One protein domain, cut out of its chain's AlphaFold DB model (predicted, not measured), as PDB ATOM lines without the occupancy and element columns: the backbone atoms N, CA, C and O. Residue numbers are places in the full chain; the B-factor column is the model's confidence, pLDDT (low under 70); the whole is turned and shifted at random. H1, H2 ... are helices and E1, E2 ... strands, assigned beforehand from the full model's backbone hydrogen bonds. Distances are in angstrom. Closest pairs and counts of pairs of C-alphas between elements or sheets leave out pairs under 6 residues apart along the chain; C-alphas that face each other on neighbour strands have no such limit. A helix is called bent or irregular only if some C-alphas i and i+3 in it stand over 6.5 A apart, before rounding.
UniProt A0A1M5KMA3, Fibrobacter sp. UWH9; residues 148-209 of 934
ATOM      1  N   TYR A 148     -22.802  -9.510  88.735       94.12
ATOM      2  CA  TYR A 148     -21.486  -9.816  88.179       94.12
ATOM      3  C   TYR A 148     -21.021 -11.176  88.697       94.12
ATOM      4  O   TYR A 148     -21.313 -11.550  89.838       94.12
ATOM      5  N   GLY A 149     -20.349 -11.956  87.859       93.06
ATOM      6  CA  GLY A 149     -19.984 -13.317  88.224       93.06
ATOM      7  C   GLY A 149     -18.920 -13.942  87.349       93.06
ATOM      8  O   GLY A 149     -18.402 -13.319  86.424       93.06
ATOM      9  N   GLU A 150     -18.635 -15.203  87.652       92.81
ATOM     10  CA  GLU A 150     -17.787 -16.076  86.854       92.81
ATOM     11  C   GLU A 150     -18.621 -17.212  86.269       92.81
ATOM     12  O   GLU A 150     -19.476 -17.817  86.934       92.81
ATOM     13  N   PHE A 151     -18.341 -17.522  85.012       94.50
ATOM     14  CA  PHE A 151     -19.062 -18.507  84.227       94.50
ATOM     15  C   PHE A 151     -18.073 -19.421  83.519       94.50
ATOM     16  O   PHE A 151     -16.930 -19.050  83.263       94.50
ATOM     17  N   LYS A 152     -18.528 -20.630  83.208       92.75
ATOM     18  CA  LYS A 152     -17.734 -21.695  82.594       92.75
ATOM     19  C   LYS A 152     -18.430 -22.247  81.356       92.75
ATOM     20  O   LYS A 152     -19.567 -21.884  81.039       92.75
ATOM     21  N   ASP A 153     -17.745 -23.157  80.675       93.25
ATOM     22  CA  ASP A 153     -18.204 -23.756  79.420       93.25
ATOM     23  C   ASP A 153     -18.505 -22.679  78.364       93.25
ATOM     24  O   ASP A 153     -19.470 -22.775  77.604       93.25
ATOM     25  N   CYS A 154     -17.692 -21.618  78.359       93.44
ATOM     26  CA  CYS A 154     -17.839 -20.507  77.434       93.44
ATOM     27  C   CYS A 154     -17.307 -20.885  76.042       93.44
ATOM     28  O   CYS A 154     -16.286 -21.571  75.885       93.44
ATOM     29  N   SER A 155     -18.050 -20.482  75.013       93.94
ATOM     30  CA  SER A 155     -17.684 -20.667  73.609       93.94
ATOM     31  C   SER A 155     -17.097 -19.391  73.019       93.94
ATOM     32  O   SER A 155     -17.272 -18.312  73.579       93.94
ATOM     33  N   TYR A 156     -16.425 -19.522  71.874       93.44
ATOM     34  CA  TYR A 156     -16.022 -18.377  71.065       93.44
ATOM     35  C   TYR A 156     -17.224 -17.470  70.785       93.44
ATOM     36  O   TYR A 156     -18.292 -17.951  70.397       93.44
ATOM     37  N   ASP A 157     -17.014 -16.173  70.958       91.25
ATOM     38  CA  ASP A 157     -17.919 -15.116  70.534       91.25
ATOM     39  C   ASP A 157     -17.055 -13.992  69.972       91.25
ATOM     40  O   ASP A 157     -16.101 -13.576  70.623       91.25
ATOM     41  N   ALA A 158     -17.350 -13.519  68.763       86.62
ATOM     42  CA  ALA A 158     -16.483 -12.556  68.086       86.62
ATOM     43  C   ALA A 158     -16.326 -11.234  68.859       86.62
ATOM     44  O   ALA A 158     -15.317 -10.558  68.682       86.62
ATOM     45  N   LYS A 159     -17.303 -10.880  69.704       85.44
ATOM     46  CA  LYS A 159     -17.314  -9.644  70.484       85.44
ATOM     47  C   LYS A 159     -16.916  -9.889  71.934       85.44
ATOM     48  O   LYS A 159     -15.973  -9.288  72.425       85.44
ATOM     49  N   LEU A 160     -17.636 -10.774  72.617       88.25
ATOM     50  CA  LEU A 160     -17.513 -10.958  74.063       88.25
ATOM     51  C   LEU A 160     -16.399 -11.943  74.441       88.25
ATOM     52  O   LEU A 160     -15.817 -11.811  75.510       88.25
ATOM     53  N   ASN A 161     -16.091 -12.934  73.594       90.75
ATOM     54  CA  ASN A 161     -15.076 -13.958  73.870       90.75
ATOM     55  C   ASN A 161     -14.216 -14.302  72.639       90.75
ATOM     56  O   ASN A 161     -14.185 -15.467  72.207       90.75
ATOM     57  N   PRO A 162     -13.510 -13.318  72.053       88.38
ATOM     58  CA  PRO A 162     -12.723 -13.541  70.842       88.38
ATOM     59  C   PRO A 162     -11.559 -14.517  71.080       88.38
ATOM     60  O   PRO A 162     -11.123 -15.209  70.163       88.38
ATOM     61  N   LEU A 163     -11.109 -14.646  72.331       88.12
ATOM     62  CA  LEU A 163     -10.020 -15.532  72.746       88.12
ATOM     63  C   LEU A 163     -10.473 -16.970  73.050       88.12
ATOM     64  O   LEU A 163      -9.653 -17.812  73.410       88.12
ATOM     65  N   SER A 164     -11.765 -17.288  72.889       90.25
ATOM     66  CA  SER A 164     -12.322 -18.624  73.163       90.25
ATOM     67  C   SER A 164     -12.036 -19.148  74.579       90.25
ATOM     68  O   SER A 164     -11.877 -20.362  74.777       90.25
ATOM     69  N   LEU A 165     -11.981 -18.250  75.567       87.81
ATOM     70  CA  LEU A 165     -11.759 -18.602  76.967       87.81
ATOM     71  C   LEU A 165     -12.845 -19.560  77.451       87.81
ATOM     72  O   LEU A 165     -14.011 -19.442  77.072       87.81
ATOM     73  N   LYS A 166     -12.459 -20.525  78.291       90.19
ATOM     74  CA  LYS A 166     -13.390 -21.505  78.877       90.19
ATOM     75  C   LYS A 166     -14.079 -21.004  80.134       90.19
ATOM     76  O   LYS A 166     -15.183 -21.464  80.422       90.19
ATOM     77  N   THR A 167     -13.441 -20.064  80.817       90.75
ATOM     78  CA  THR A 167     -13.950 -19.379  81.998       90.75
ATOM     79  C   THR A 167     -13.902 -17.887  81.727       90.75
ATOM     80  O   THR A 167     -12.884 -17.393  81.246       90.75
ATOM     81  N   MET A 168     -14.989 -17.184  82.020       91.62
ATOM     82  CA  MET A 168     -15.093 -15.740  81.828       91.62
ATOM     83  C   MET A 168     -15.726 -15.076  83.039       91.62
ATOM     84  O   MET A 168     -16.564 -15.682  83.714       91.62
ATOM     85  N   ARG A 169     -15.372 -13.813  83.272       91.75
ATOM     86  CA  ARG A 169     -16.022 -12.948  84.262       91.75
ATOM     87  C   ARG A 169     -16.734 -11.789  83.582       91.75
ATOM     88  O   ARG A 169     -16.258 -11.289  82.571       91.75
ATOM     89  N   GLY A 170     -17.884 -11.389  84.106       93.62
ATOM     90  CA  GLY A 170     -18.676 -10.321  83.497       93.62
ATOM     91  C   GLY A 170     -20.062 -10.170  84.103       93.62
ATOM     92  O   GLY A 170     -20.445 -10.891  85.032       93.62
ATOM     93  N   LEU A 171     -20.841  -9.250  83.534       94.19
ATOM     94  CA  LEU A 171     -22.253  -9.103  83.863       94.19
ATOM     95  C   LEU A 171     -23.024 -10.361  83.437       94.19
ATOM     96  O   LEU A 171     -22.895 -10.852  82.312       94.19
ATOM     97  N   VAL A 172     -23.870 -10.879  84.333       95.25
ATOM     98  CA  VAL A 172     -24.690 -12.071  84.063       95.25
ATOM     99  C   VAL A 172     -25.571 -11.854  82.833       95.25
ATOM    100  O   VAL A 172     -25.716 -12.775  82.029       95.25
ATOM    101  N   SER A 173     -26.157 -10.663  82.689       92.50
ATOM    102  CA  SER A 173     -27.029 -10.303  81.565       92.50
ATOM    103  C   SER A 173     -26.334 -10.443  80.212       92.50
ATOM    104  O   SER A 173     -26.981 -10.797  79.228       92.50
ATOM    105  N   GLU A 174     -25.019 -10.247  80.154       91.88
ATOM    106  CA  GLU A 174     -24.241 -10.347  78.921       91.88
ATOM    107  C   GLU A 174     -23.765 -11.779  78.676       91.88
ATOM    108  O   GLU A 174     -24.032 -12.351  77.617       91.88
ATOM    109  N   LEU A 175     -23.127 -12.396  79.674       95.00
ATOM    110  CA  LEU A 175     -22.411 -13.658  79.476       95.00
ATOM    111  C   LEU A 175     -23.259 -14.916  79.686       95.00
ATOM    112  O   LEU A 175     -22.956 -15.951  79.087       95.00
ATOM    113  N   CYS A 176     -24.297 -14.862  80.526       95.81
ATOM    114  CA  CYS A 176     -24.945 -16.072  81.044       95.81
ATOM    115  C   CYS A 176     -26.476 -16.077  80.945       95.81
ATOM    116  O   CYS A 176     -27.016 -17.069  80.470       95.81
ATOM    117  N   SER A 177     -27.220 -15.050  81.376       94.81
ATOM    118  CA  SER A 177     -28.683 -15.171  81.517       94.81
ATOM    119  C   SER A 177     -29.465 -13.867  81.331       94.81
ATOM    120  O   SER A 177     -29.312 -12.923  82.110       94.81
ATOM    121  N   ASP A 178     -30.392 -13.860  80.365       91.62
ATOM    122  CA  ASP A 178     -31.331 -12.747  80.122       91.62
ATOM    123  C   ASP A 178     -32.382 -12.608  81.237       91.62
ATOM    124  O   ASP A 178     -32.950 -11.539  81.446       91.62
ATOM    125  N   ALA A 179     -32.628 -13.680  81.996       91.19
ATOM    126  CA  ALA A 179     -33.584 -13.686  83.103       91.19
ATOM    127  C   ALA A 179     -33.028 -13.069  84.401       91.19
ATOM    128  O   ALA A 179     -33.757 -12.975  85.393       91.19
ATOM    129  N   SER A 180     -31.755 -12.659  84.415       91.44
ATOM    130  CA  SER A 180     -31.054 -12.191  85.620       91.44
ATOM    131  C   SER A 180     -31.697 -10.975  86.291       91.44
ATOM    132  O   SER A 180     -31.652 -10.853  87.515       91.44
ATOM    133  N   SER A 181     -32.400 -10.139  85.524       89.56
ATOM    134  CA  SER A 181     -33.176  -9.004  86.042       89.56
ATOM    135  C   SER A 181     -34.318  -9.418  86.981       89.56
ATOM    136  O   SER A 181     -34.737  -8.637  87.832       89.56
ATOM    137  N   THR A 182     -34.808 -10.655  86.869       91.19
ATOM    138  CA  THR A 182     -35.920 -11.182  87.681       91.19
ATOM    139  C   THR A 182     -35.459 -11.996  88.889       91.19
ATOM    140  O   THR A 182     -36.282 -12.458  89.682       91.19
ATOM    141  N   TRP A 183     -34.148 -12.196  89.051       92.69
ATOM    142  CA  TRP A 183     -33.613 -12.979  90.157       92.69
ATOM    143  C   TRP A 183     -33.819 -12.267  91.494       92.69
ATOM    144  O   TRP A 183     -33.503 -11.090  91.663       92.69
ATOM    145  N   ALA A 184     -34.327 -13.014  92.476       91.31
ATOM    146  CA  ALA A 184     -34.438 -12.529  93.844       91.31
ATOM    147  C   ALA A 184     -33.045 -12.299  94.447       91.31
ATOM    148  O   ALA A 184     -32.127 -13.087  94.217       91.31
ATOM    149  N   ALA A 185     -32.902 -11.269  95.286       89.38
ATOM    150  CA  ALA A 185     -31.612 -10.883  95.860       89.38
ATOM    151  C   ALA A 185     -30.909 -12.011  96.650       89.38
ATOM    152  O   ALA A 185     -29.688 -12.072  96.706       89.38
ATOM    153  N   ASN A 186     -31.679 -12.926  97.242       89.94
ATOM    154  CA  ASN A 186     -31.189 -14.067  98.021       89.94
ATOM    155  C   ASN A 186     -31.208 -15.398  97.244       89.94
ATOM    156  O   ASN A 186     -31.188 -16.470  97.854       89.94
ATOM    157  N   MET A 187     -31.300 -15.360  95.912       91.88
ATOM    158  CA  MET A 187     -31.274 -16.566  95.088       91.88
ATOM    159  C   MET A 187     -29.917 -17.273  95.215       91.88
ATOM    160  O   MET A 187     -28.868 -16.675  94.985       91.88
ATOM    161  N   ALA A 188     -29.942 -18.561  95.569       90.94
ATOM    162  CA  ALA A 188     -28.741 -19.391  95.653       90.94
ATOM    163  C   ALA A 188     -28.142 -19.650  94.263       90.94
ATOM    164  O   ALA A 188     -28.890 -19.869  93.311       90.94
ATOM    165  N   ASP A 189     -26.811 -19.706  94.165       90.81
ATOM    166  CA  ASP A 189     -26.102 -19.930  92.895       90.81
ATOM    167  C   ASP A 189     -26.503 -21.241  92.203       90.81
ATOM    168  O   ASP A 189     -26.654 -21.273  90.990       90.81
ATOM    169  N   SER A 190     -26.838 -22.293  92.958       90.94
ATOM    170  CA  SER A 190     -27.341 -23.558  92.397       90.94
ATOM    171  C   SER A 190     -28.684 -23.455  91.659       90.94
ATOM    172  O   SER A 190     -29.111 -24.430  91.047       90.94
ATOM    173  N   LYS A 191     -29.370 -22.310  91.742       92.12
ATOM    174  CA  LYS A 191     -30.620 -22.015  91.024       92.12
ATOM    175  C   LYS A 191     -30.435 -21.001  89.893       92.12
ATOM    176  O   LYS A 191     -31.415 -20.658  89.234       92.12
ATOM    177  N   LYS A 192     -29.221 -20.482  89.701       93.56
ATOM    178  CA  LYS A 192     -28.901 -19.488  88.678       93.56
ATOM    179  C   LYS A 192     -28.360 -20.211  87.453       93.56
ATOM    180  O   LYS A 192     -27.228 -20.680  87.442       93.56
ATOM    181  N   GLU A 193     -29.190 -20.324  86.427       91.00
ATOM    182  CA  GLU A 193     -28.844 -21.045  85.201       91.00
ATOM    183  C   GLU A 193     -28.579 -20.083  84.039       91.00
ATOM    184  O   GLU A 193     -29.225 -19.031  83.907       91.00
ATOM    185  N   CYS A 194     -27.628 -20.460  83.180       94.25
ATOM    186  CA  CYS A 194     -27.368 -19.733  81.946       94.25
ATOM    187  C   CYS A 194     -28.415 -20.084  80.881       94.25
ATOM    188  O   CYS A 194     -28.770 -21.245  80.678       94.25
ATOM    189  N   THR A 195     -28.916 -19.062  80.189       93.81
ATOM    190  CA  THR A 195     -29.924 -19.198  79.135       93.81
ATOM    191  C   THR A 195     -29.307 -19.836  77.886       93.81
ATOM    192  O   THR A 195     -28.159 -19.566  77.516       93.81
ATOM    193  N   ALA A 196     -30.074 -20.685  77.194       88.31
ATOM    194  CA  ALA A 196     -29.657 -21.238  75.908       88.31
ATOM    195  C   ALA A 196     -29.317 -20.103  74.918       88.31
ATOM    196  O   ALA A 196     -30.027 -19.111  74.834       88.31
ATOM    197  N   GLY A 197     -28.218 -20.246  74.172       86.81
ATOM    198  CA  GLY A 197     -27.725 -19.204  73.253       86.81
ATOM    199  C   GLY A 197     -26.721 -18.189  73.826       86.81
ATOM    200  O   GLY A 197     -25.993 -17.607  73.034       86.81
ATOM    201  N   LYS A 198     -26.575 -18.043  75.153       93.75
ATOM    202  CA  LYS A 198     -25.552 -17.158  75.757       93.75
ATOM    203  C   LYS A 198     -24.120 -17.678  75.593       93.75
ATOM    204  O   LYS A 198     -23.936 -18.873  75.359       93.75
ATOM    205  N   VAL A 199     -23.120 -16.802  75.714       94.88
ATOM    206  CA  VAL A 199     -21.699 -17.141  75.490       94.88
ATOM    207  C   VAL A 199     -21.236 -18.262  76.420       94.88
ATOM    208  O   VAL A 199     -20.579 -19.204  75.975       94.88
ATOM    209  N   CYS A 200     -21.637 -18.205  77.689       96.12
ATOM    210  CA  CYS A 200     -21.329 -19.218  78.688       96.12
ATOM    211  C   CYS A 200     -22.533 -20.120  78.968       96.12
ATOM    212  O   CYS A 200     -23.684 -19.673  78.982       96.12
ATOM    213  N   LYS A 201     -22.271 -21.417  79.173       95.12
ATOM    214  CA  LYS A 201     -23.311 -22.432  79.423       95.12
ATOM    215  C   LYS A 201     -23.378 -22.891  80.874       95.12
ATOM    216  O   LYS A 201     -24.410 -23.411  81.288       95.12
ATOM    217  N   GLY A 202     -22.309 -22.693  81.637       93.19
ATOM    218  CA  GLY A 202     -22.238 -23.056  83.042       93.19
ATOM    219  C   GLY A 202     -22.114 -21.833  83.942       93.19
ATOM    220  O   GLY A 202     -21.352 -20.911  83.663       93.19
ATOM    221  N   HIS A 203     -22.829 -21.862  85.063       94.12
ATOM    222  CA  HIS A 203     -22.696 -20.891  86.146       94.12
ATOM    223  C   HIS A 203     -21.692 -21.402  87.191       94.12
ATOM    224  O   HIS A 203     -21.733 -22.587  87.546       94.12
ATOM    225  N   SER A 204     -20.770 -20.540  87.638       92.31
ATOM    226  CA  SER A 204     -19.862 -20.840  88.756       92.31
ATOM    227  C   SER A 204     -20.294 -20.095  90.016       92.31
ATOM    228  O   SER A 204     -20.600 -20.726  91.026       92.31
ATOM    229  N   TRP A 205     -20.329 -18.763  89.960       92.81
ATOM    230  CA  TRP A 205     -20.805 -17.905  91.045       92.81
ATOM    231  C   TRP A 205     -21.268 -16.559  90.485       92.81
ATOM    232  O   TRP A 205     -20.843 -16.141  89.410       92.81
ATOM    233  N   SER A 206     -22.153 -15.863  91.203       94.00
ATOM    234  CA  SER A 206     -22.538 -14.487  90.848       94.00
ATOM    235  C   SER A 206     -23.082 -13.724  92.048       94.00
ATOM    236  O   SER A 206     -23.784 -14.294  92.888       94.00
ATOM    237  N   GLN A 207     -22.823 -12.426  92.092       93.06
ATOM    238  CA  GLN A 207     -23.179 -11.554  93.202       93.06
ATOM    239  C   GLN A 207     -23.847 -10.273  92.702       93.06
ATOM    240  O   GLN A 207     -23.632  -9.863  91.561       93.06
ATOM    241  N   ILE A 208     -24.692  -9.675  93.545       93.62
ATOM    242  CA  ILE A 208     -25.271  -8.357  93.269       93.62
ATOM    243  C   ILE A 208     -24.141  -7.339  93.321       93.62
ATOM    244  O   ILE A 208     -23.348  -7.355  94.260       93.62
ATOM    245  N   VAL A 209     -24.106  -6.440  92.347       92.38
ATOM    246  CA  VAL A 209     -23.144  -5.343  92.344       92.38
ATOM    247  C   VAL A 209     -23.636  -4.230  93.265       92.38
ATOM    248  O   VAL A 209     -24.752  -3.725  93.113       92.38
TER     249      VAL A 209
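What this domain is: This is residues 148 to 209 of the 934 residues of a protein of Fibrobacter sp. UWH9 (UniProt A0A1M5KMA3). A small sheet of three strands has E1 in its middle and the short helix H1 on one face, while long loops make up much of the elongated body. The loop of residues 153 to 166 reaches to one end; H2 and the loop after it reach toward the other, and residues 183 to 201 lead back to E3. The 62 printed residues hold E1, E2, H1, H2 and E3 along the chain, with sheet order E2, E1, E3, antiparallel; the class is mixed, with under half of the residues in named elements. It is compact, with a radius of gyration of the C-alphas of 10.8 A and spans of 33 by 20 by 16 A.

How they stand to each other: The inner strand E1, residues 148 to 152, is antiparallel to edge strand E3, residues 202 to 208, at 173 degrees, with N 150 and O 205 3.0 A apart, within hydrogen-bond range. E1 forms a hairpin with edge strand E2, residues 167 to 171, at 153 degrees, with N 151 and O 168 2.9 A apart, within hydrogen-bond range. E2, H1 and H2, and E3 form a split strand-helix-strand unit, two strands running the same way with E1 between them and helices on the way, its crossover right-handed. H1, residues 172 to 175, is on the sheet at a height of 8.2 A, but only just over none of its strands: 2 of its C-alphas fall on E2 and 2 on E1. H2, residues 178 to 182, is not on the sheet; it touches H1 only at the corner, the closest C-alphas being those of Ser 173 and Ser 180, 6.0 A apart. H2 is irregular, with C-alphas 178 and 181 7.2 A apart; 0 of 1 O i to N i+4 pairs and 1 of 2 O i to N i+3 pairs are within range, and H1 is too short for an i+4 pair.

Where its parts are: E1 spans 13.7 A from C-alpha 148 at (-21.486, -9.816, 88.179), E2 13.3 A, H1 5.4 A and H2 9.0 A. E3 spans 18.2 A, ending at C-alpha 208 at (-25.271, -8.357, 93.269).

The domain as a whole: The C-alphas farthest apart, those of Ala 158 and Asn 186, are 33.4 A apart. The printed part has no cut; the links E1 to E2 and H2 to E3 are long, and no printed residue is under 70 in pLDDT.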